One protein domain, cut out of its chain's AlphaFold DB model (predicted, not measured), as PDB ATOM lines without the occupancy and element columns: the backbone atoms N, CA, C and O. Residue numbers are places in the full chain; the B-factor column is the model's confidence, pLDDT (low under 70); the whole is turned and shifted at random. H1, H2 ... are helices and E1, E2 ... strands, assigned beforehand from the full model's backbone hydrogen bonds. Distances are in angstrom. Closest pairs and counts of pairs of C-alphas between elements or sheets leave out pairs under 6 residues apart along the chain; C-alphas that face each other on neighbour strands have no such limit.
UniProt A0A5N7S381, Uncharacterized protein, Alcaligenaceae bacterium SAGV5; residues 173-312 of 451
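What this domain is: This is residues 173 to 312 of the 451 residues of an uncharacterized protein of Alcaligenaceae bacterium SAGV5 (UniProt A0A5N7S381). Three long helices lie side by side in a row, H3 between H2 and H4, and the shorter H1 packs at one end of them. Near the other end the small sheet E2 E1 E3 packs on H3 and H4. The 140 printed residues run E1 E2 H1 H2 H3 H4 E3, mostly helix, the sheet antiparallel. The whole is a loose rod, radius of gyration of the C-alphas 18.0 A, spans 60 by 27 by 19 A.

Where its parts are: Find C-alpha 173 at (189.002, 184.164, 149.999), where E1 runs to 176, 9.7 A; E2, residues 182 to 184, spans 6.7 A. H1, 192 to 206, covers 21.3 A; H2, 212 to 243, 45.9 A; H3, 250 to 275, 38.5 A; H4, 277 to 300, 34.3 A. E3, 307 to 311, covers 13.1 A to C-alpha 311 at (185.401, 187.487, 146.359).

How they stand to each other: Look first at H1 to H4, an up and down bundle, each helix running against the one before. H2 and H3 touch, closest C-alphas Ser 243 and Arg 253, 4.0 A, opposite ways at a shallow tilt of 15 degrees. H3 and H4 touch, closest C-alphas Gly 265 and Ala 287, 5.0 A. H1 touches H3, by residues 269 to 275 of H3 alone, closest C-alphas Ala 198 and Ser 273, 4.4 A. H2 and H4 are apart. H3 and H4 are on the same face of the sheet, two layers, helices on one face. Across the antiparallel neighbours E1 and E2, N 174 and O 183 are within hydrogen-bond range at 2.8 A; across the antiparallel neighbours E1 and E3, N 175 and O 308 are within it at 2.9 A. Every O i to N i+4 pair is within range in H1, H2 and H4; H3 has 20 of 22.

The domain as a whole: The C-alphas farthest apart, Gly 211 and Ala 303, stand 60.8 A apart. The printed part has no cut, and no link is long. Confidence is under 70 at residues 302 to 305.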
ATOM      1  N   TYR A 173     188.102 184.076 148.866       91.94
ATOM      2  CA  TYR A 173     189.002 184.164 149.999       91.94
ATOM      3  C   TYR A 173     188.234 184.079 151.310       91.94
ATOM      4  O   TYR A 173     187.157 184.638 151.435       91.94
ATOM      5  N   LEU A 174     188.836 183.447 152.312       90.38
ATOM      6  CA  LEU A 174     188.449 183.632 153.704       90.38
ATOM      7  C   LEU A 174     189.253 184.802 154.255       90.38
ATOM      8  O   LEU A 174     190.485 184.777 154.184       90.38
ATOM      9  N   VAL A 175     188.584 185.815 154.791       89.44
ATOM     10  CA  VAL A 175     189.207 186.924 155.521       89.44
ATOM     11  C   VAL A 175     188.764 186.837 156.973       89.44
ATOM     12  O   VAL A 175     187.573 186.775 157.253       89.44
ATOM     13  N   SER A 176     189.724 186.799 157.888       87.12
ATOM     14  CA  SER A 176     189.452 186.833 159.323       87.12
ATOM     15  C   SER A 176     188.961 188.221 159.723       87.12
ATOM     16  O   SER A 176     189.627 189.217 159.422       87.12
ATOM     17  N   SER A 177     187.817 188.286 160.402       79.69
ATOM     18  CA  SER A 177     187.269 189.531 160.948       79.69
ATOM     19  C   SER A 177     188.082 190.055 162.135       79.69
ATOM     20  O   SER A 177     188.053 191.249 162.414       79.69
ATOM     21  N   VAL A 178     188.849 189.185 162.802       79.50
ATOM     22  CA  VAL A 178     189.593 189.516 164.025       79.50
ATOM     23  C   VAL A 178     190.892 190.260 163.720       79.50
ATOM     24  O   VAL A 178     191.221 191.255 164.357       79.50
ATOM     25  N   ASP A 179     191.663 189.765 162.756       79.75
ATOM     26  CA  ASP A 179     193.027 190.237 162.492       79.75
ATOM     27  C   ASP A 179     193.268 190.586 161.017       79.75
ATOM     28  O   ASP A 179     194.390 190.940 160.645       79.75
ATOM     29  N   GLY A 180     192.248 190.484 160.157       82.25
ATOM     30  CA  GLY A 180     192.303 190.877 158.749       82.25
ATOM     31  C   GLY A 180     193.265 190.044 157.898       82.25
ATOM     32  O   GLY A 180     193.667 190.476 156.809       82.25
ATOM     33  N   HIS A 181     193.711 188.877 158.377       87.81
ATOM     34  CA  HIS A 181     194.496 187.968 157.548       87.81
ATOM     35  C   HIS A 181     193.583 187.234 156.563       87.81
ATOM     36  O   HIS A 181     192.382 187.093 156.776       87.81
ATOM     37  N   ARG A 182     194.165 186.748 155.462       90.31
ATOM     38  CA  ARG A 182     193.385 186.159 154.377       90.31
ATOM     39  C   ARG A 182     193.951 184.853 153.845       90.31
ATOM     40  O   ARG A 182     195.139 184.767 153.531       90.31
ATOM     41  N   ILE A 183     193.074 183.886 153.615       90.75
ATOM     42  CA  ILE A 183     193.358 182.589 153.005       90.75
ATOM     43  C   ILE A 183     192.639 182.523 151.661       90.75
ATOM     44  O   ILE A 183     191.483 182.902 151.546       90.75
ATOM     45  N   ARG A 184     193.325 182.070 150.611       91.50
ATOM     46  CA  ARG A 184     192.674 181.821 149.318       91.50
ATOM     47  C   ARG A 184     191.927 180.495 149.392       91.50
ATOM     48  O   ARG A 184     192.574 179.507 149.729       91.50
ATOM     49  N   ILE A 185     190.645 180.502 149.037       87.12
ATOM     50  CA  ILE A 185     189.796 179.308 148.990       87.12
ATOM     51  C   ILE A 185     190.191 178.493 147.763       87.12
ATOM     52  O   ILE A 185     190.883 177.491 147.891       87.12
ATOM     53  N   ASN A 186     189.879 178.991 146.567       88.62
ATOM     54  CA  ASN A 186     190.012 178.237 145.325       88.62
ATOM     55  C   ASN A 186     191.074 178.797 144.362       88.62
ATOM     56  O   ASN A 186     191.435 179.984 144.370       88.62
ATOM     57  N   ALA A 187     191.594 177.926 143.498       84.12
ATOM     58  CA  ALA A 187     192.341 178.328 142.310       84.12
ATOM     59  C   ALA A 187     191.404 178.967 141.270       84.12
ATOM     60  O   ALA A 187     190.289 178.511 141.065       84.12
ATOM     61  N   ASP A 188     191.874 180.010 140.584       87.56
ATOM     62  CA  ASP A 188     191.129 180.675 139.506       87.56
ATOM     63  C   ASP A 188     191.186 179.883 138.207       87.56
ATOM     64  O   ASP A 188     190.260 179.907 137.400       87.56
ATOM     65  N   ARG A 189     192.333 179.250 137.958       93.31
ATOM     66  CA  ARG A 189     192.637 178.558 136.712       93.31
ATOM     67  C   ARG A 189     193.595 177.402 136.974       93.31
ATOM     68  O   ARG A 189     194.399 177.479 137.912       93.31
ATOM     69  N   PRO A 190     193.610 176.390 136.093       94.69
ATOM     70  CA  PRO A 190     194.660 175.387 136.116       94.69
ATOM     71  C   PRO A 190     196.055 176.007 135.886       94.69
ATOM     72  O   PRO A 190     196.168 177.044 135.215       94.69
ATOM     73  N   PRO A 191     197.139 175.375 136.384       95.12
ATOM     74  CA  PRO A 191     198.509 175.843 136.173       95.12
ATOM     75  C   PRO A 191     198.836 176.048 134.689       95.12
ATOM     76  O   PRO A 191     198.411 175.265 133.841       95.12
ATOM     77  N   LEU A 192     199.636 177.069 134.364       95.50
ATOM     78  CA  LEU A 192     199.957 177.420 132.972       95.50
ATOM     79  C   LEU A 192     200.515 176.228 132.180       95.50
ATOM     80  O   LEU A 192     200.035 175.949 131.083       95.50
ATOM     81  N   LEU A 193     201.475 175.499 132.760       96.75
ATOM     82  CA  LEU A 193     202.063 174.313 132.135       96.75
ATOM     83  C   LEU A 193     201.008 173.233 131.863       96.75
ATOM     84  O   LEU A 193     200.960 172.705 130.757       96.75
ATOM     85  N   ALA A 194     200.121 172.960 132.826       97.00
ATOM     86  CA  ALA A 194     199.032 172.002 132.651       97.00
ATOM     87  C   ALA A 194     198.126 172.409 131.476       97.00
ATOM     88  O   ALA A 194     197.828 171.598 130.606       97.00
ATOM     89  N   ARG A 195     197.759 173.693 131.376       97.19
ATOM     90  CA  ARG A 195     196.938 174.218 130.269       97.19
ATOM     91  C   ARG A 195     197.623 174.057 128.913       97.19
ATOM     92  O   ARG A 195     196.975 173.648 127.948       97.19
ATOM     93  N   MET A 196     198.918 174.364 128.836       96.75
ATOM     94  CA  MET A 196     199.710 174.211 127.612       96.75
ATOM     95  C   MET A 196     199.797 172.744 127.184       96.75
ATOM     96  O   MET A 196     199.529 172.432 126.023       96.75
ATOM     97  N   VAL A 197     200.133 171.847 128.114       97.19
ATOM     98  CA  VAL A 197     200.264 170.409 127.847       97.19
ATOM     99  C   VAL A 197     198.922 169.819 127.433       97.19
ATOM    100  O   VAL A 197     198.851 169.230 126.359       97.19
ATOM    101  N   ALA A 198     197.850 170.072 128.185       95.69
ATOM    102  CA  ALA A 198     196.508 169.591 127.863       95.69
ATOM    103  C   ALA A 198     196.045 170.042 126.475       95.69
ATOM    104  O   ALA A 198     195.562 169.233 125.684       95.69
ATOM    105  N   SER A 199     196.253 171.317 126.141       94.00
ATOM    106  CA  SER A 199     195.907 171.849 124.818       94.00
ATOM    107  C   SER A 199     196.735 171.193 123.712       94.00
ATOM    108  O   SER A 199     196.201 170.827 122.666       94.00
ATOM    109  N   SER A 200     198.037 171.010 123.948       93.38
ATOM    110  CA  SER A 200     198.949 170.381 122.994       93.38
ATOM    111  C   SER A 200     198.621 168.905 122.760       93.38
ATOM    112  O   SER A 200     198.650 168.457 121.615       93.38
ATOM    113  N   VAL A 201     198.283 168.170 123.823       91.75
ATOM    114  CA  VAL A 201     197.879 166.761 123.785       91.75
ATOM    115  C   VAL A 201     196.565 166.612 123.026       91.75
ATOM    116  O   VAL A 201     196.536 165.904 122.022       91.75
ATOM    117  N   SER A 202     195.510 167.333 123.415       90.62
ATOM    118  CA  SER A 202     194.214 167.262 122.726       90.62
ATOM    119  C   SER A 202     194.336 167.607 121.236       90.62
ATOM    120  O   SER A 202     193.842 166.869 120.390       90.62
ATOM    121  N   ALA A 203     195.091 168.656 120.887       88.19
ATOM    122  CA  ALA A 203     195.344 169.008 119.489       88.19
ATOM    123  C   ALA A 203     196.246 168.004 118.746       88.19
ATOM    124  O   ALA A 203     196.262 167.978 117.515       88.19
ATOM    125  N   ALA A 204     197.075 167.227 119.448       86.00
ATOM    126  CA  ALA A 204     197.877 166.172 118.835       86.00
ATOM    127  C   ALA A 204     197.007 164.966 118.466       86.00
ATOM    128  O   ALA A 204     197.166 164.445 117.361       86.00
ATOM    129  N   TYR A 205     196.077 164.577 119.343       85.44
ATOM    130  CA  TYR A 205     195.131 163.491 119.085       85.44
ATOM    131  C   TYR A 205     194.123 163.850 117.989       85.44
ATOM    132  O   TYR A 205     193.987 163.068 117.048       85.44
ATOM    133  N   ASP A 206     193.546 165.059 118.005       82.94
ATOM    134  CA  ASP A 206     192.650 165.530 116.930       82.94
ATOM    135  C   ASP A 206     193.316 165.489 115.544       82.94
ATOM    136  O   ASP A 206     192.676 165.184 114.544       82.94
ATOM    137  N   ARG A 207     194.624 165.771 115.476       80.81
ATOM    138  CA  ARG A 207     195.396 165.775 114.221       80.81
ATOM    139  C   ARG A 207     196.012 164.421 113.858       80.81
ATOM    140  O   ARG A 207     196.784 164.357 112.903       80.81
ATOM    141  N   GLY A 208     195.796 163.362 114.641       78.12
ATOM    142  CA  GLY A 208     196.452 162.072 114.395       78.12
ATOM    143  C   GLY A 208     197.988 162.135 114.456       78.12
ATOM    144  O   GLY A 208     198.686 161.441 113.707       78.12
ATOM    145  N   SER A 209     198.548 163.010 115.301       77.69
ATOM    146  CA  SER A 209     199.995 163.243 115.375       77.69
ATOM    147  C   SER A 209     200.731 161.980 115.826       77.69
ATOM    148  O   SER A 209     200.428 161.407 116.867       77.69
ATOM    149  N   SER A 210     201.725 161.541 115.051       76.69
ATOM    150  CA  SER A 210     202.471 160.310 115.329       76.69
ATOM    151  C   SER A 210     203.914 160.373 114.815       76.69
ATOM    152  O   SER A 210     204.297 161.302 114.102       76.69
ATOM    153  N   GLY A 211     204.729 159.378 115.178       73.94
ATOM    154  CA  GLY A 211     206.130 159.260 114.754       73.94
ATOM    155  C   GLY A 211     207.128 159.889 115.730       73.94
ATOM    156  O   GLY A 211     206.783 160.205 116.867       73.94
ATOM    157  N   ALA A 212     208.378 160.053 115.286       72.19
ATOM    158  CA  ALA A 212     209.490 160.487 116.138       72.19
ATOM    159  C   ALA A 212     209.264 161.872 116.767       72.19
ATOM    160  O   ALA A 212     209.502 162.047 117.957       72.19
ATOM    161  N   ALA A 213     208.727 162.833 116.008       78.44
ATOM    162  CA  ALA A 213     208.424 164.168 116.524       78.44
ATOM    163  C   ALA A 213     207.315 164.152 117.595       78.44
ATOM    164  O   ALA A 213     207.406 164.868 118.591       78.44
ATOM    165  N   ALA A 214     206.283 163.319 117.417       80.88
ATOM    166  CA  ALA A 214     205.223 163.152 118.411       80.88
ATOM    167  C   ALA A 214     205.747 162.459 119.679       80.88
ATOM    168  O   ALA A 214     205.431 162.894 120.783       80.88
ATOM    169  N   ALA A 215     206.601 161.440 119.525       78.38
ATOM    170  CA  ALA A 215     207.257 160.766 120.641       78.38
ATOM    171  C   ALA A 215     208.171 161.722 121.423       78.38
ATOM    172  O   ALA A 215     208.041 161.822 122.636       78.38
ATOM    173  N   ALA A 216     209.024 162.491 120.738       81.94
ATOM    174  CA  ALA A 216     209.891 163.486 121.370       81.94
ATOM    175  C   ALA A 216     209.083 164.551 122.130       81.94
ATOM    176  O   ALA A 216     209.412 164.882 123.268       81.94
ATOM    177  N   ARG A 217     207.983 165.042 121.536       89.50
ATOM    178  CA  ARG A 217     207.067 165.980 122.199       89.50
ATOM    179  C   ARG A 217     206.435 165.365 123.446       89.50
ATOM    180  O   ARG A 217     206.440 166.011 124.485       89.50
ATOM    181  N   SER A 218     205.918 164.142 123.349       88.75
ATOM    182  CA  SER A 218     205.321 163.426 124.479       88.75
ATOM    183  C   SER A 218     206.337 163.241 125.609       88.75
ATOM    184  O   SER A 218     206.056 163.618 126.744       88.75
ATOM    185  N   THR A 219     207.555 162.784 125.307       92.62
ATOM    186  CA  THR A 219     208.637 162.656 126.296       92.62
ATOM    187  C   THR A 219     208.942 163.988 126.980       92.62
ATOM    188  O   THR A 219     209.013 164.043 128.206       92.62
ATOM    189  N   ALA A 220     209.065 165.076 126.213       93.69
ATOM    190  CA  ALA A 220     209.293 166.407 126.769       93.69
ATOM    191  C   ALA A 220     208.128 166.870 127.663       93.69
ATOM    192  O   ALA A 220     208.358 167.396 128.747       93.69
ATOM    193  N   GLN A 221     206.878 166.631 127.252       94.94
ATOM    194  CA  GLN A 221     205.690 166.942 128.052       94.94
ATOM    195  C   GLN A 221     205.686 166.170 129.377       94.94
ATOM    196  O   GLN A 221     205.500 166.781 130.427       94.94
ATOM    197  N   HIS A 222     205.948 164.861 129.352       95.44
ATOM    198  CA  HIS A 222     206.045 164.041 130.561       95.44
ATOM    199  C   HIS A 222     207.180 164.500 131.483       95.44
ATOM    200  O   HIS A 222     206.982 164.558 132.695       95.44
ATOM    201  N   ALA A 223     208.341 164.864 130.930       95.31
ATOM    202  CA  ALA A 223     209.466 165.372 131.710       95.31
ATOM    203  C   ALA A 223     209.125 166.705 132.395       95.31
ATOM    204  O   ALA A 223     209.289 166.830 133.607       95.31
ATOM    205  N   LEU A 224     208.580 167.674 131.650       95.62
ATOM    206  CA  LEU A 224     208.183 168.979 132.190       95.62
ATOM    207  C   LEU A 224     207.098 168.843 133.264       95.62
ATOM    208  O   LEU A 224     207.218 169.422 134.344       95.62
ATOM    209  N   VAL A 225     206.060 168.044 132.991       96.69
ATOM    210  CA  VAL A 225     204.999 167.739 133.960       96.69
ATOM    211  C   VAL A 225     205.576 167.056 135.195       96.69
ATOM    212  O   VAL A 225     205.198 167.413 136.306       96.69
ATOM    213  N   GLY A 226     206.498 166.107 135.024       95.75
ATOM    214  CA  GLY A 226     207.148 165.394 136.121       95.75
ATOM    215  C   GLY A 226     207.953 166.317 137.036       95.75
ATOM    216  O   GLY A 226     207.787 166.255 138.255       95.75
ATOM    217  N   VAL A 227     208.768 167.206 136.460       97.25
ATOM    218  CA  VAL A 227     209.573 168.186 137.209       97.25
ATOM    219  C   VAL A 227     208.678 169.153 137.986       97.25
ATOM    220  O   VAL A 227     208.851 169.310 139.195       97.25
ATOM    221  N   GLU A 228     207.678 169.752 137.337       96.19
ATOM    222  CA  GLU A 228     206.765 170.681 138.013       96.19
ATOM    223  C   GLU A 228     205.925 169.953 139.077       96.19
ATOM    224  O   GLU A 228     205.748 170.457 140.184       96.19
ATOM    225  N   ALA A 229     205.449 168.734 138.803       95.38
ATOM    226  CA  ALA A 229     204.712 167.935 139.778       95.38
ATOM    227  C   ALA A 229     205.562 167.596 141.015       95.38
ATOM    228  O   ALA A 229     205.040 167.596 142.135       95.38
ATOM    229  N   ALA A 230     206.860 167.335 140.838       95.81
ATOM    230  CA  ALA A 230     207.799 167.139 141.940       95.81
ATOM    231  C   ALA A 230     208.007 168.437 142.738       95.81
ATOM    232  O   ALA A 230     207.931 168.414 143.967       95.81
ATOM    233  N   ALA A 231     208.167 169.578 142.063       96.94
ATOM    234  CA  ALA A 231     208.261 170.880 142.722       96.94
ATOM    235  C   ALA A 231     207.001 171.192 143.551       96.94
ATOM    236  O   ALA A 231     207.104 171.604 144.708       96.94
ATOM    237  N   ARG A 232     205.805 170.917 143.012       95.75
ATOM    238  CA  ARG A 232     204.533 171.061 143.745       95.75
ATOM    239  C   ARG A 232     204.431 170.115 144.930       95.75
ATOM    240  O   ARG A 232     203.936 170.521 145.975       95.75
ATOM    241  N   TYR A 233     204.929 168.891 144.803       95.94
ATOM    242  CA  TYR A 233     204.987 167.963 145.927       95.94
ATOM    243  C   TYR A 233     205.865 168.499 147.066       95.94
ATOM    244  O   TYR A 233     205.408 168.543 148.206       95.94
ATOM    245  N   VAL A 234     207.080 168.969 146.763       97.44
ATOM    246  CA  VAL A 234     207.988 169.555 147.766       97.44
ATOM    247  C   VAL A 234     207.371 170.805 148.392       97.44
ATOM    248  O   VAL A 234     207.361 170.940 149.615       97.44
ATOM    249  N   GLN A 235     206.787 171.688 147.576       95.38
ATOM    250  CA  GLN A 235     206.080 172.875 148.055       95.38
ATOM    251  C   GLN A 235     204.932 172.504 149.006       95.38
ATOM    252  O   GLN A 235     204.783 173.120 150.061       95.38
ATOM    253  N   GLY A 236     204.129 171.500 148.648       95.31
ATOM    254  CA  GLY A 236     203.018 171.024 149.466       95.31
ATOM    255  C   GLY A 236     203.480 170.389 150.775       95.31
ATOM    256  O   GLY A 236     202.913 170.680 151.825       95.31
ATOM    257  N   ALA A 237     204.546 169.588 150.738       95.81
ATOM    258  CA  ALA A 237     205.140 168.976 151.924       95.81
ATOM    259  C   ALA A 237     205.708 170.031 152.887       95.81
ATOM    260  O   ALA A 237     205.417 169.991 154.081       95.81
ATOM    261  N   ALA A 238     206.447 171.018 152.369       96.19
ATOM    262  CA  ALA A 238     206.975 172.120 153.168       96.19
ATOM    263  C   ALA A 238     205.850 172.960 153.790       96.19
ATOM    264  O   ALA A 238     205.884 173.256 154.983       96.19
ATOM    265  N   ALA A 239     204.817 173.294 153.010       94.56
ATOM    266  CA  ALA A 239     203.655 174.021 153.510       94.56
ATOM    267  C   ALA A 239     202.910 173.224 154.596       94.56
ATOM    268  O   ALA A 239     202.569 173.778 155.634       94.56
ATOM    269  N   ARG A 240     202.738 171.910 154.426       95.31
ATOM    270  CA  ARG A 240     202.127 171.044 155.445       95.31
ATOM    271  C   ARG A 240     202.977 170.929 156.716       95.31
ATOM    272  O   ARG A 240     202.439 170.859 157.812       95.31
ATOM    273  N   GLY A 241     204.303 170.938 156.594       94.31
ATOM    274  CA  GLY A 241     205.193 171.019 157.756       94.31
ATOM    275  C   GLY A 241     205.023 172.345 158.503       94.31
ATOM    276  O   GLY A 241     204.853 172.368 159.721       94.31
ATOM    277  N   LEU A 242     204.994 173.458 157.764       92.88
ATOM    278  CA  LEU A 242     204.811 174.794 158.330       92.88
ATOM    279  C   LEU A 242     203.419 175.006 158.931       92.88
ATOM    280  O   LEU A 242     203.307 175.721 159.924       92.88
ATOM    281  N   SER A 243     202.371 174.374 158.399       92.06
ATOM    282  CA  SER A 243     201.024 174.483 158.973       92.06
ATOM    283  C   SER A 243     200.934 173.938 160.395       92.06
ATOM    284  O   SER A 243     200.063 174.363 161.142       92.06
ATOM    285  N   ASN A 244     201.858 173.062 160.793       91.69
ATOM    286  CA  ASN A 244     201.922 172.491 162.139       91.69
ATOM    287  C   ASN A 244     202.944 173.212 163.040       91.69
ATOM    288  O   ASN A 244     203.172 172.806 164.179       91.69
ATOM    289  N   SER A 245     203.592 174.273 162.545       92.00
ATOM    290  CA  SER A 245     204.648 174.978 163.273       92.00
ATOM    291  C   SER A 245     204.092 175.886 164.368       92.00
ATOM    292  O   SER A 245     203.311 176.797 164.095       92.00
ATOM    293  N   LYS A 246     204.599 175.727 165.596       88.00
ATOM    294  CA  LYS A 246     204.301 176.625 166.728       88.00
ATOM    295  C   LYS A 246     204.883 178.037 166.558       88.00
ATOM    296  O   LYS A 246     204.468 178.952 167.258       88.00
ATOM    297  N   LEU A 247     205.830 178.229 165.633       85.25
ATOM    298  CA  LEU A 247     206.447 179.536 165.364       85.25
ATOM    299  C   LEU A 247     205.543 180.456 164.535       85.25
ATOM    300  O   LEU A 247     205.745 181.673 164.515       85.25
ATOM    301  N   LEU A 248     204.580 179.885 163.813       84.06
ATOM    302  CA  LEU A 248     203.628 180.630 163.006       84.06
ATOM    303  C   LEU A 248     202.378 180.943 163.821       84.06
ATOM    304  O   LEU A 248     201.902 180.106 164.588       84.06
ATOM    305  N   ASP A 249     201.839 182.143 163.616       82.75
ATOM    306  CA  ASP A 249     200.503 182.474 164.093       82.75
ATOM    307  C   ASP A 249     199.460 181.615 163.369       82.75
ATOM    308  O   ASP A 249     199.697 181.067 162.286       82.75
ATOM    309  N   GLU A 250     198.291 181.503 163.980       81.69
ATOM    310  CA  GLU A 250     197.169 180.715 163.482       81.69
ATOM    311  C   GLU A 250     196.823 181.010 162.024       81.69
ATOM    312  O   GLU A 250     196.793 180.099 161.196       81.69
ATOM    313  N   GLY A 251     196.693 182.290 161.669       81.56
ATOM    314  CA  GLY A 251     196.405 182.685 160.295       81.56
ATOM    315  C   GLY A 251     197.507 182.306 159.299       81.56
ATOM    316  O   GLY A 251     197.240 182.039 158.125       81.56
ATOM    317  N   SER A 252     198.778 182.236 159.712       85.81
ATOM    318  CA  SER A 252     199.836 181.712 158.836       85.81
ATOM    319  C   SER A 252     199.809 180.192 158.749       85.81
ATOM    320  O   SER A 252     199.985 179.673 157.648       85.81
ATOM    321  N   ARG A 253     199.523 179.479 159.844       88.25
ATOM    322  CA  ARG A 253     199.329 178.021 159.818       88.25
ATOM    323  C   ARG A 253     198.188 177.624 158.883       88.25
ATOM    324  O   ARG A 253     198.374 176.781 158.006       88.25
ATOM    325  N   ALA A 254     197.049 178.304 158.991       87.06
ATOM    326  CA  ALA A 254     195.878 178.093 158.149       87.06
ATOM    327  C   ALA A 254     196.172 178.351 156.659       87.06
ATOM    328  O   ALA A 254     195.826 177.539 155.797       87.06
ATOM    329  N   ARG A 255     196.909 179.426 156.340       88.50
ATOM    330  CA  ARG A 255     197.382 179.693 154.969       88.50
ATOM    331  C   ARG A 255     198.310 178.609 154.436       88.50
ATOM    332  O   ARG A 255     198.236 178.290 153.249       88.50
ATOM    333  N   MET A 256     199.191 178.073 155.276       92.50
ATOM    334  CA  MET A 256     200.108 177.005 154.887       92.50
ATOM    335  C   MET A 256     199.358 175.691 154.637       92.50
ATOM    336  O   MET A 256     199.625 175.041 153.629       92.50
ATOM    337  N   ALA A 257     198.340 175.367 155.441       91.19
ATOM    338  CA  ALA A 257     197.457 174.224 155.194       91.19
ATOM    339  C   ALA A 257     196.736 174.352 153.837       91.19
ATOM    340  O   ALA A 257     196.885 173.491 152.970       91.19
ATOM    341  N   ALA A 258     196.088 175.494 153.579       90.69
ATOM    342  CA  ALA A 258     195.447 175.763 152.288       90.69
ATOM    343  C   ALA A 258     196.451 175.820 151.115       90.69
ATOM    344  O   ALA A 258     196.118 175.558 149.958       90.69
ATOM    345  N   SER A 259     197.709 176.198 151.370       92.00
ATOM    346  CA  SER A 259     198.771 176.134 150.362       92.00
ATOM    347  C   SER A 259     199.181 174.694 150.048       92.00
ATOM    348  O   SER A 259     199.482 174.406 148.890       92.00
ATOM    349  N   ALA A 260     199.195 173.803 151.042       93.50
ATOM    350  CA  ALA A 260     199.487 172.389 150.847       93.50
ATOM    351  C   ALA A 260     198.398 171.703 150.008       93.50
ATOM    352  O   ALA A 260     198.714 171.010 149.042       93.50
ATOM    353  N   GLU A 261     197.125 171.971 150.306       92.12
ATOM    354  CA  GLU A 261     195.975 171.475 149.533       92.12
ATOM    355  C   GLU A 261     196.026 171.940 148.073       92.12
ATOM    356  O   GLU A 261     195.947 171.127 147.149       92.12
ATOM    357  N   ARG A 262     196.266 173.238 147.840       92.62
ATOM    358  CA  ARG A 262     196.409 173.780 146.478       92.62
ATOM    359  C   ARG A 262     197.593 173.185 145.722       92.62
ATOM    360  O   ARG A 262     197.501 173.001 144.510       92.62
ATOM    361  N   ALA A 263     198.702 172.893 146.401       94.75
ATOM    362  CA  ALA A 263     199.855 172.258 145.771       94.75
ATOM    363  C   ALA A 263     199.544 170.815 145.339       94.75
ATOM    364  O   ALA A 263     199.932 170.417 144.240       94.75
ATOM    365  N   THR A 264     198.787 170.069 146.149       93.94
ATOM    366  CA  THR A 264     198.270 168.739 145.790       93.94
ATOM    367  C   THR A 264     197.345 168.819 144.575       93.94
ATOM    368  O   THR A 264     197.630 168.180 143.565       93.94
ATOM    369  N   GLY A 265     196.332 169.695 144.600       95.12
ATOM    370  CA  GLY A 265     195.427 169.884 143.460       95.12
ATOM    371  C   GLY A 265     196.156 170.315 142.180       95.12
ATOM    372  O   GLY A 265     195.879 169.808 141.097       95.12
ATOM    373  N   ALA A 266     197.161 171.192 142.286       95.94
ATOM    374  CA  ALA A 266     198.013 171.564 141.153       95.94
ATOM    375  C   ALA A 266     198.812 170.381 140.593       95.94
ATOM    376  O   ALA A 266     198.967 170.273 139.376       95.94
ATOM    377  N   ARG A 267     199.303 169.489 141.458       96.62
ATOM    378  CA  ARG A 267     200.005 168.270 141.048       96.62
ATOM    379  C   ARG A 267     199.089 167.323 140.279       96.62
ATOM    380  O   ARG A 267     199.514 166.762 139.270       96.62
ATOM    381  N   ASP A 268     197.855 167.162 140.735       96.56
ATOM    382  CA  ASP A 268     196.890 166.275 140.089       96.56
ATOM    383  C   ASP A 268     196.430 166.855 138.747       96.56
ATOM    384  O   ASP A 268     196.486 166.155 137.740       96.56
ATOM    385  N   MET A 269     196.175 168.166 138.670       97.69
ATOM    386  CA  MET A 269     195.953 168.866 137.397       97.69
ATOM    387  C   MET A 269     197.115 168.694 136.407       97.69
ATOM    388  O   MET A 269     196.896 168.464 135.218       97.69
ATOM    389  N   LEU A 270     198.367 168.781 136.869       97.44
ATOM    390  CA  LEU A 270     199.542 168.554 136.020       97.44
ATOM    391  C   LEU A 270     199.568 167.130 135.459       97.44
ATOM    392  O   LEU A 270     199.831 166.951 134.273       97.44
ATOM    393  N   ARG A 271     199.246 166.122 136.271       96.12
ATOM    394  CA  ARG A 271     199.167 164.727 135.818       96.12
ATOM    395  C   ARG A 271     198.035 164.524 134.815       96.12
ATOM    396  O   ARG A 271     198.282 163.980 133.741       96.12
ATOM    397  N   SER A 272     196.841 165.027 135.119       96.44
ATOM    398  CA  SER A 272     195.672 164.934 134.238       96.44
ATOM    399  C   SER A 272     195.855 165.703 132.931       96.44
ATOM    400  O   SER A 272     195.286 165.326 131.915       96.44
ATOM    401  N   SER A 273     196.718 166.725 132.893       96.94
ATOM    402  CA  SER A 273     197.003 167.453 131.651       96.94
ATOM    403  C   SER A 273     197.578 166.580 130.532       96.94
ATOM    404  O   SER A 273     197.364 166.867 129.356       96.94
ATOM    405  N   LEU A 274     198.251 165.478 130.871       95.62
ATOM    406  CA  LEU A 274     198.761 164.510 129.895       95.62
ATOM    407  C   LEU A 274     197.642 163.704 129.216       95.62
ATOM    408  O   LEU A 274     197.884 163.068 128.196       95.62
ATOM    409  N   GLN A 275     196.428 163.755 129.765       94.00
ATOM    410  CA  GLN A 275     195.214 163.137 129.234       94.00
ATOM    411  C   GLN A 275     194.324 164.161 128.499       94.00
ATOM    412  O   GLN A 275     193.206 163.854 128.108       94.00
ATOM    413  N   GLY A 276     194.809 165.388 128.278       92.94
ATOM    414  CA  GLY A 276     194.094 166.406 127.510       92.94
ATOM    415  C   GLY A 276     193.194 167.328 128.340       92.94
ATOM    416  O   GLY A 276     193.232 167.357 129.569       92.94
ATOM    417  N   ARG A 277     192.422 168.166 127.636       95.06
ATOM    418  CA  ARG A 277     191.654 169.284 128.222       95.06
ATOM    419  C   ARG A 277     190.502 168.827 129.121       95.06
ATOM    420  O   ARG A 277     190.349 169.379 130.202       95.06
ATOM    421  N   SER A 278     189.751 167.806 128.710       93.50
ATOM    422  CA  SER A 278     188.622 167.257 129.483       93.50
ATOM    423  C   SER A 278     189.078 166.711 130.849       93.50
ATOM    424  O   SER A 278     188.560 167.116 131.886       93.50
ATOM    425  N   ALA A 279     190.156 165.918 130.875       95.12
ATOM    426  CA  ALA A 279     190.744 165.414 132.118       95.12
ATOM    427  C   ALA A 279     191.282 166.531 133.029       95.12
ATOM    428  O   ALA A 279     191.169 166.461 134.253       95.12
ATOM    429  N   LEU A 280     191.880 167.575 132.440       96.88
ATOM    430  CA  LEU A 280     192.340 168.743 133.189       96.88
ATOM    431  C   LEU A 280     191.175 169.497 133.842       96.88
ATOM    432  O   LEU A 280     191.311 169.907 134.992       96.88
ATOM    433  N   ASN A 281     190.057 169.664 133.136       96.00
ATOM    434  CA  ASN A 281     188.852 170.292 133.677       96.00
ATOM    435  C   ASN A 281     188.258 169.471 134.823       96.00
ATOM    436  O   ASN A 281     188.006 170.025 135.888       96.00
ATOM    437  N   ALA A 282     188.137 168.150 134.661       95.50
ATOM    438  CA  ALA A 282     187.672 167.268 135.731       95.50
ATOM    439  C   ALA A 282     188.561 167.375 136.987       95.50
ATOM    440  O   ALA A 282     188.059 167.542 138.097       95.50
ATOM    441  N   ALA A 283     189.888 167.364 136.814       96.44
ATOM    442  CA  ALA A 283     190.830 167.542 137.919       96.44
ATOM    443  C   ALA A 283     190.766 168.948 138.542       96.44
ATOM    444  O   ALA A 283     190.961 169.098 139.748       96.44
ATOM    445  N   PHE A 284     190.507 169.982 137.738       97.00
ATOM    446  CA  PHE A 284     190.317 171.345 138.227       97.00
ATOM    447  C   PHE A 284     189.037 171.467 139.056       97.00
ATOM    448  O   PHE A 284     189.115 171.981 140.169       97.00
ATOM    449  N   GLY A 285     187.911 170.932 138.571       95.56
ATOM    450  CA  GLY A 285     186.646 170.881 139.307       95.56
ATOM    451  C   GLY A 285     186.801 170.175 140.652       95.56
ATOM    452  O   GLY A 285     186.578 170.786 141.690       95.56
ATOM    453  N   GLN A 286     187.354 168.957 140.657       95.31
ATOM    454  CA  GLN A 286     187.634 168.212 141.894       95.31
ATOM    455  C   GLN A 286     188.527 168.988 142.873       95.31
ATOM    456  O   GLN A 286     188.294 168.982 144.082       95.31
ATOM    457  N   ALA A 287     189.562 169.669 142.368       94.88
ATOM    458  CA  ALA A 287     190.444 170.472 143.207       94.88
ATOM    459  C   ALA A 287     189.731 171.700 143.794       94.88
ATOM    460  O   ALA A 287     190.003 172.054 144.941       94.88
ATOM    461  N   VAL A 288     188.852 172.351 143.027       93.81
ATOM    462  CA  VAL A 288     188.044 173.492 143.481       93.81
ATOM    463  C   VAL A 288     187.007 173.046 144.509       93.81
ATOM    464  O   VAL A 288     186.890 173.699 145.542       93.81
ATOM    465  N   ASP A 289     186.327 171.924 144.287       93.75
ATOM    466  CA  ASP A 289     185.329 171.383 145.214       93.75
ATOM    467  C   ASP A 289     185.966 170.991 146.548       93.75
ATOM    468  O   ASP A 289     185.492 171.397 147.608       93.75
ATOM    469  N   ALA A 290     187.111 170.299 146.515       91.75
ATOM    470  CA  ALA A 290     187.867 169.971 147.723       91.75
ATOM    471  C   ALA A 290     188.328 171.232 148.480       91.75
ATOM    472  O   ALA A 290     188.290 171.283 149.710       91.75
ATOM    473  N   GLN A 291     188.743 172.270 147.749       91.25
ATOM    474  CA  GLN A 291     189.143 173.559 148.316       91.25
ATOM    475  C   GLN A 291     187.963 174.314 148.944       91.25
ATOM    476  O   GLN A 291     188.108 174.879 150.029       91.25
ATOM    477  N   ARG A 292     186.793 174.310 148.292       90.50
ATOM    478  CA  ARG A 292     185.554 174.898 148.820       90.50
ATOM    479  C   ARG A 292     185.072 174.147 150.061       90.50
ATOM    480  O   ARG A 292     184.762 174.796 151.051       90.50
ATOM    481  N   ALA A 293     185.108 172.816 150.057       90.12
ATOM    482  CA  ALA A 293     184.754 172.001 151.220       90.12
ATOM    483  C   ALA A 293     185.676 172.270 152.426       90.12
ATOM    484  O   ALA A 293     185.196 172.482 153.535       90.12
ATOM    485  N   SER A 294     186.995 172.348 152.206       87.44
ATOM    486  CA  SER A 294     187.976 172.718 153.245       87.44
ATOM    487  C   SER A 294     187.729 174.128 153.800       87.44
ATOM    488  O   SER A 294     187.864 174.370 155.000       87.44
ATOM    489  N   ALA A 295     187.339 175.075 152.943       87.50
ATOM    490  CA  ALA A 295     186.971 176.417 153.378       87.50
ATOM    491  C   ALA A 295     185.654 176.443 154.165       87.50
ATOM    492  O   ALA A 295     185.597 177.118 155.190       87.50
ATOM    493  N   GLN A 296     184.642 175.688 153.731       87.38
ATOM    494  CA  GLN A 296     183.367 175.574 154.434       87.38
ATOM    495  C   GLN A 296     183.563 174.986 155.829       87.38
ATOM    496  O   GLN A 296     183.101 175.569 156.798       87.38
ATOM    497  N   GLN A 297     184.373 173.934 155.962       85.44
ATOM    498  CA  GLN A 297     184.696 173.361 157.268       85.44
ATOM    499  C   GLN A 297     185.298 174.399 158.232       85.44
ATOM    500  O   GLN A 297     184.995 174.383 159.420       85.44
ATOM    501  N   ARG A 298     186.130 175.328 157.733       83.38
ATOM    502  CA  ARG A 298     186.695 176.421 158.548       83.38
ATOM    503  C   ARG A 298     185.654 177.468 158.937       83.38
ATOM    504  O   ARG A 298     185.776 178.054 160.012       83.38
ATOM    505  N   LEU A 299     184.684 177.729 158.060       83.19
ATOM    506  CA  LEU A 299     183.541 178.588 158.362       83.19
ATOM    507  C   LEU A 299     182.633 177.926 159.397       83.19
ATOM    508  O   LEU A 299     182.225 178.588 160.331       83.19
ATOM    509  N   ASP A 300     182.380 176.625 159.314       81.19
ATOM    510  CA  ASP A 300     181.485 175.946 160.258       81.19
ATOM    511  C   ASP A 300     182.091 175.868 161.671       81.19
ATOM    512  O   ASP A 300     181.380 175.923 162.671       81.19
ATOM    513  N   THR A 301     183.422 175.850 161.784       71.50
ATOM    514  CA  THR A 301     184.148 175.978 163.064       71.50
ATOM    515  C   THR A 301     184.248 177.434 163.570       71.50
ATOM    516  O   THR A 301     185.142 177.768 164.345       71.50
ATOM    517  N   GLN A 302     183.356 178.324 163.117       57.41
ATOM    518  CA  GLN A 302     183.417 179.792 163.243       57.41
ATOM    519  C   GLN A 302     183.581 180.348 164.660       57.41
ATOM    520  O   GLN A 302     184.113 181.455 164.793       57.41
ATOM    521  N   ALA A 303     183.147 179.612 165.690       52.62
ATOM    522  CA  ALA A 303     183.108 180.074 167.079       52.62
ATOM    523  C   ALA A 303     184.471 180.546 167.625       52.62
ATOM    524  O   ALA A 303     184.500 181.359 168.544       52.62
ATOM    525  N   GLU A 304     185.590 180.099 167.045       51.19
ATOM    526  CA  GLU A 304     186.936 180.450 167.520       51.19
ATOM    527  C   GLU A 304     187.645 181.556 166.699       51.19
ATOM    528  O   GLU A 304     188.586 182.165 167.212       51.19
ATOM    529  N   HIS A 305     187.235 181.863 165.452       57.19
ATOM    530  CA  HIS A 305     188.074 182.669 164.530       57.19
ATOM    531  C   HIS A 305     187.382 183.722 163.639       57.19
ATOM    532  O   HIS A 305     188.082 184.557 163.066       57.19
ATOM    533  N   GLY A 306     186.051 183.713 163.481       73.06
ATOM    534  CA  GLY A 306     185.327 184.785 162.771       73.06
ATOM    535  C   GLY A 306     185.716 185.012 161.294       73.06
ATOM    536  O   GLY A 306     185.961 186.143 160.881       73.06
ATOM    537  N   TYR A 307     185.803 183.973 160.459       85.50
ATOM    538  CA  TYR A 307     186.070 184.161 159.022       85.50
ATOM    539  C   TYR A 307     184.826 184.579 158.227       85.50
ATOM    540  O   TYR A 307     183.739 184.045 158.439       85.50
ATOM    541  N   LEU A 308     185.034 185.454 157.238       86.94
ATOM    542  CA  LEU A 308     184.059 185.845 156.216       86.94
ATOM    543  C   LEU A 308     184.555 185.474 154.815       86.94
ATOM    544  O   LEU A 308     185.752 185.577 154.520       86.94
ATOM    545  N   VAL A 309     183.634 185.068 153.940       89.25
ATOM    546  CA  VAL A 309     183.928 184.819 152.521       89.25
ATOM    547  C   VAL A 309     183.953 186.144 151.767       89.25
ATOM    548  O   VAL A 309     183.036 186.954 151.881       89.25
ATOM    549  N   ARG A 310     185.021 186.360 150.998       89.06
ATOM    550  CA  ARG A 310     185.225 187.545 150.169       89.06
ATOM    551  C   ARG A 310     185.728 187.189 148.778       89.06
ATOM    552  O   ARG A 310     186.733 186.483 148.638       89.06
ATOM    553  N   ASP A 311     185.070 187.715 147.759       88.56
ATOM    554  CA  ASP A 311     185.401 187.487 146.359       88.56
ATOM    555  C   ASP A 311     186.456 188.475 145.852       88.56
ATOM    556  O   ASP A 311     186.762 189.504 146.451       88.56
ATOM    557  N   VAL A 312     187.094 188.134 144.733       85.94
ATOM    558  CA  VAL A 312     187.883 189.103 143.964       85.94
ATOM    559  C   VAL A 312     186.951 190.124 143.329       85.94
ATOM    560  O   VAL A 312     186.120 189.747 142.507       85.94
TER     561      VAL A 312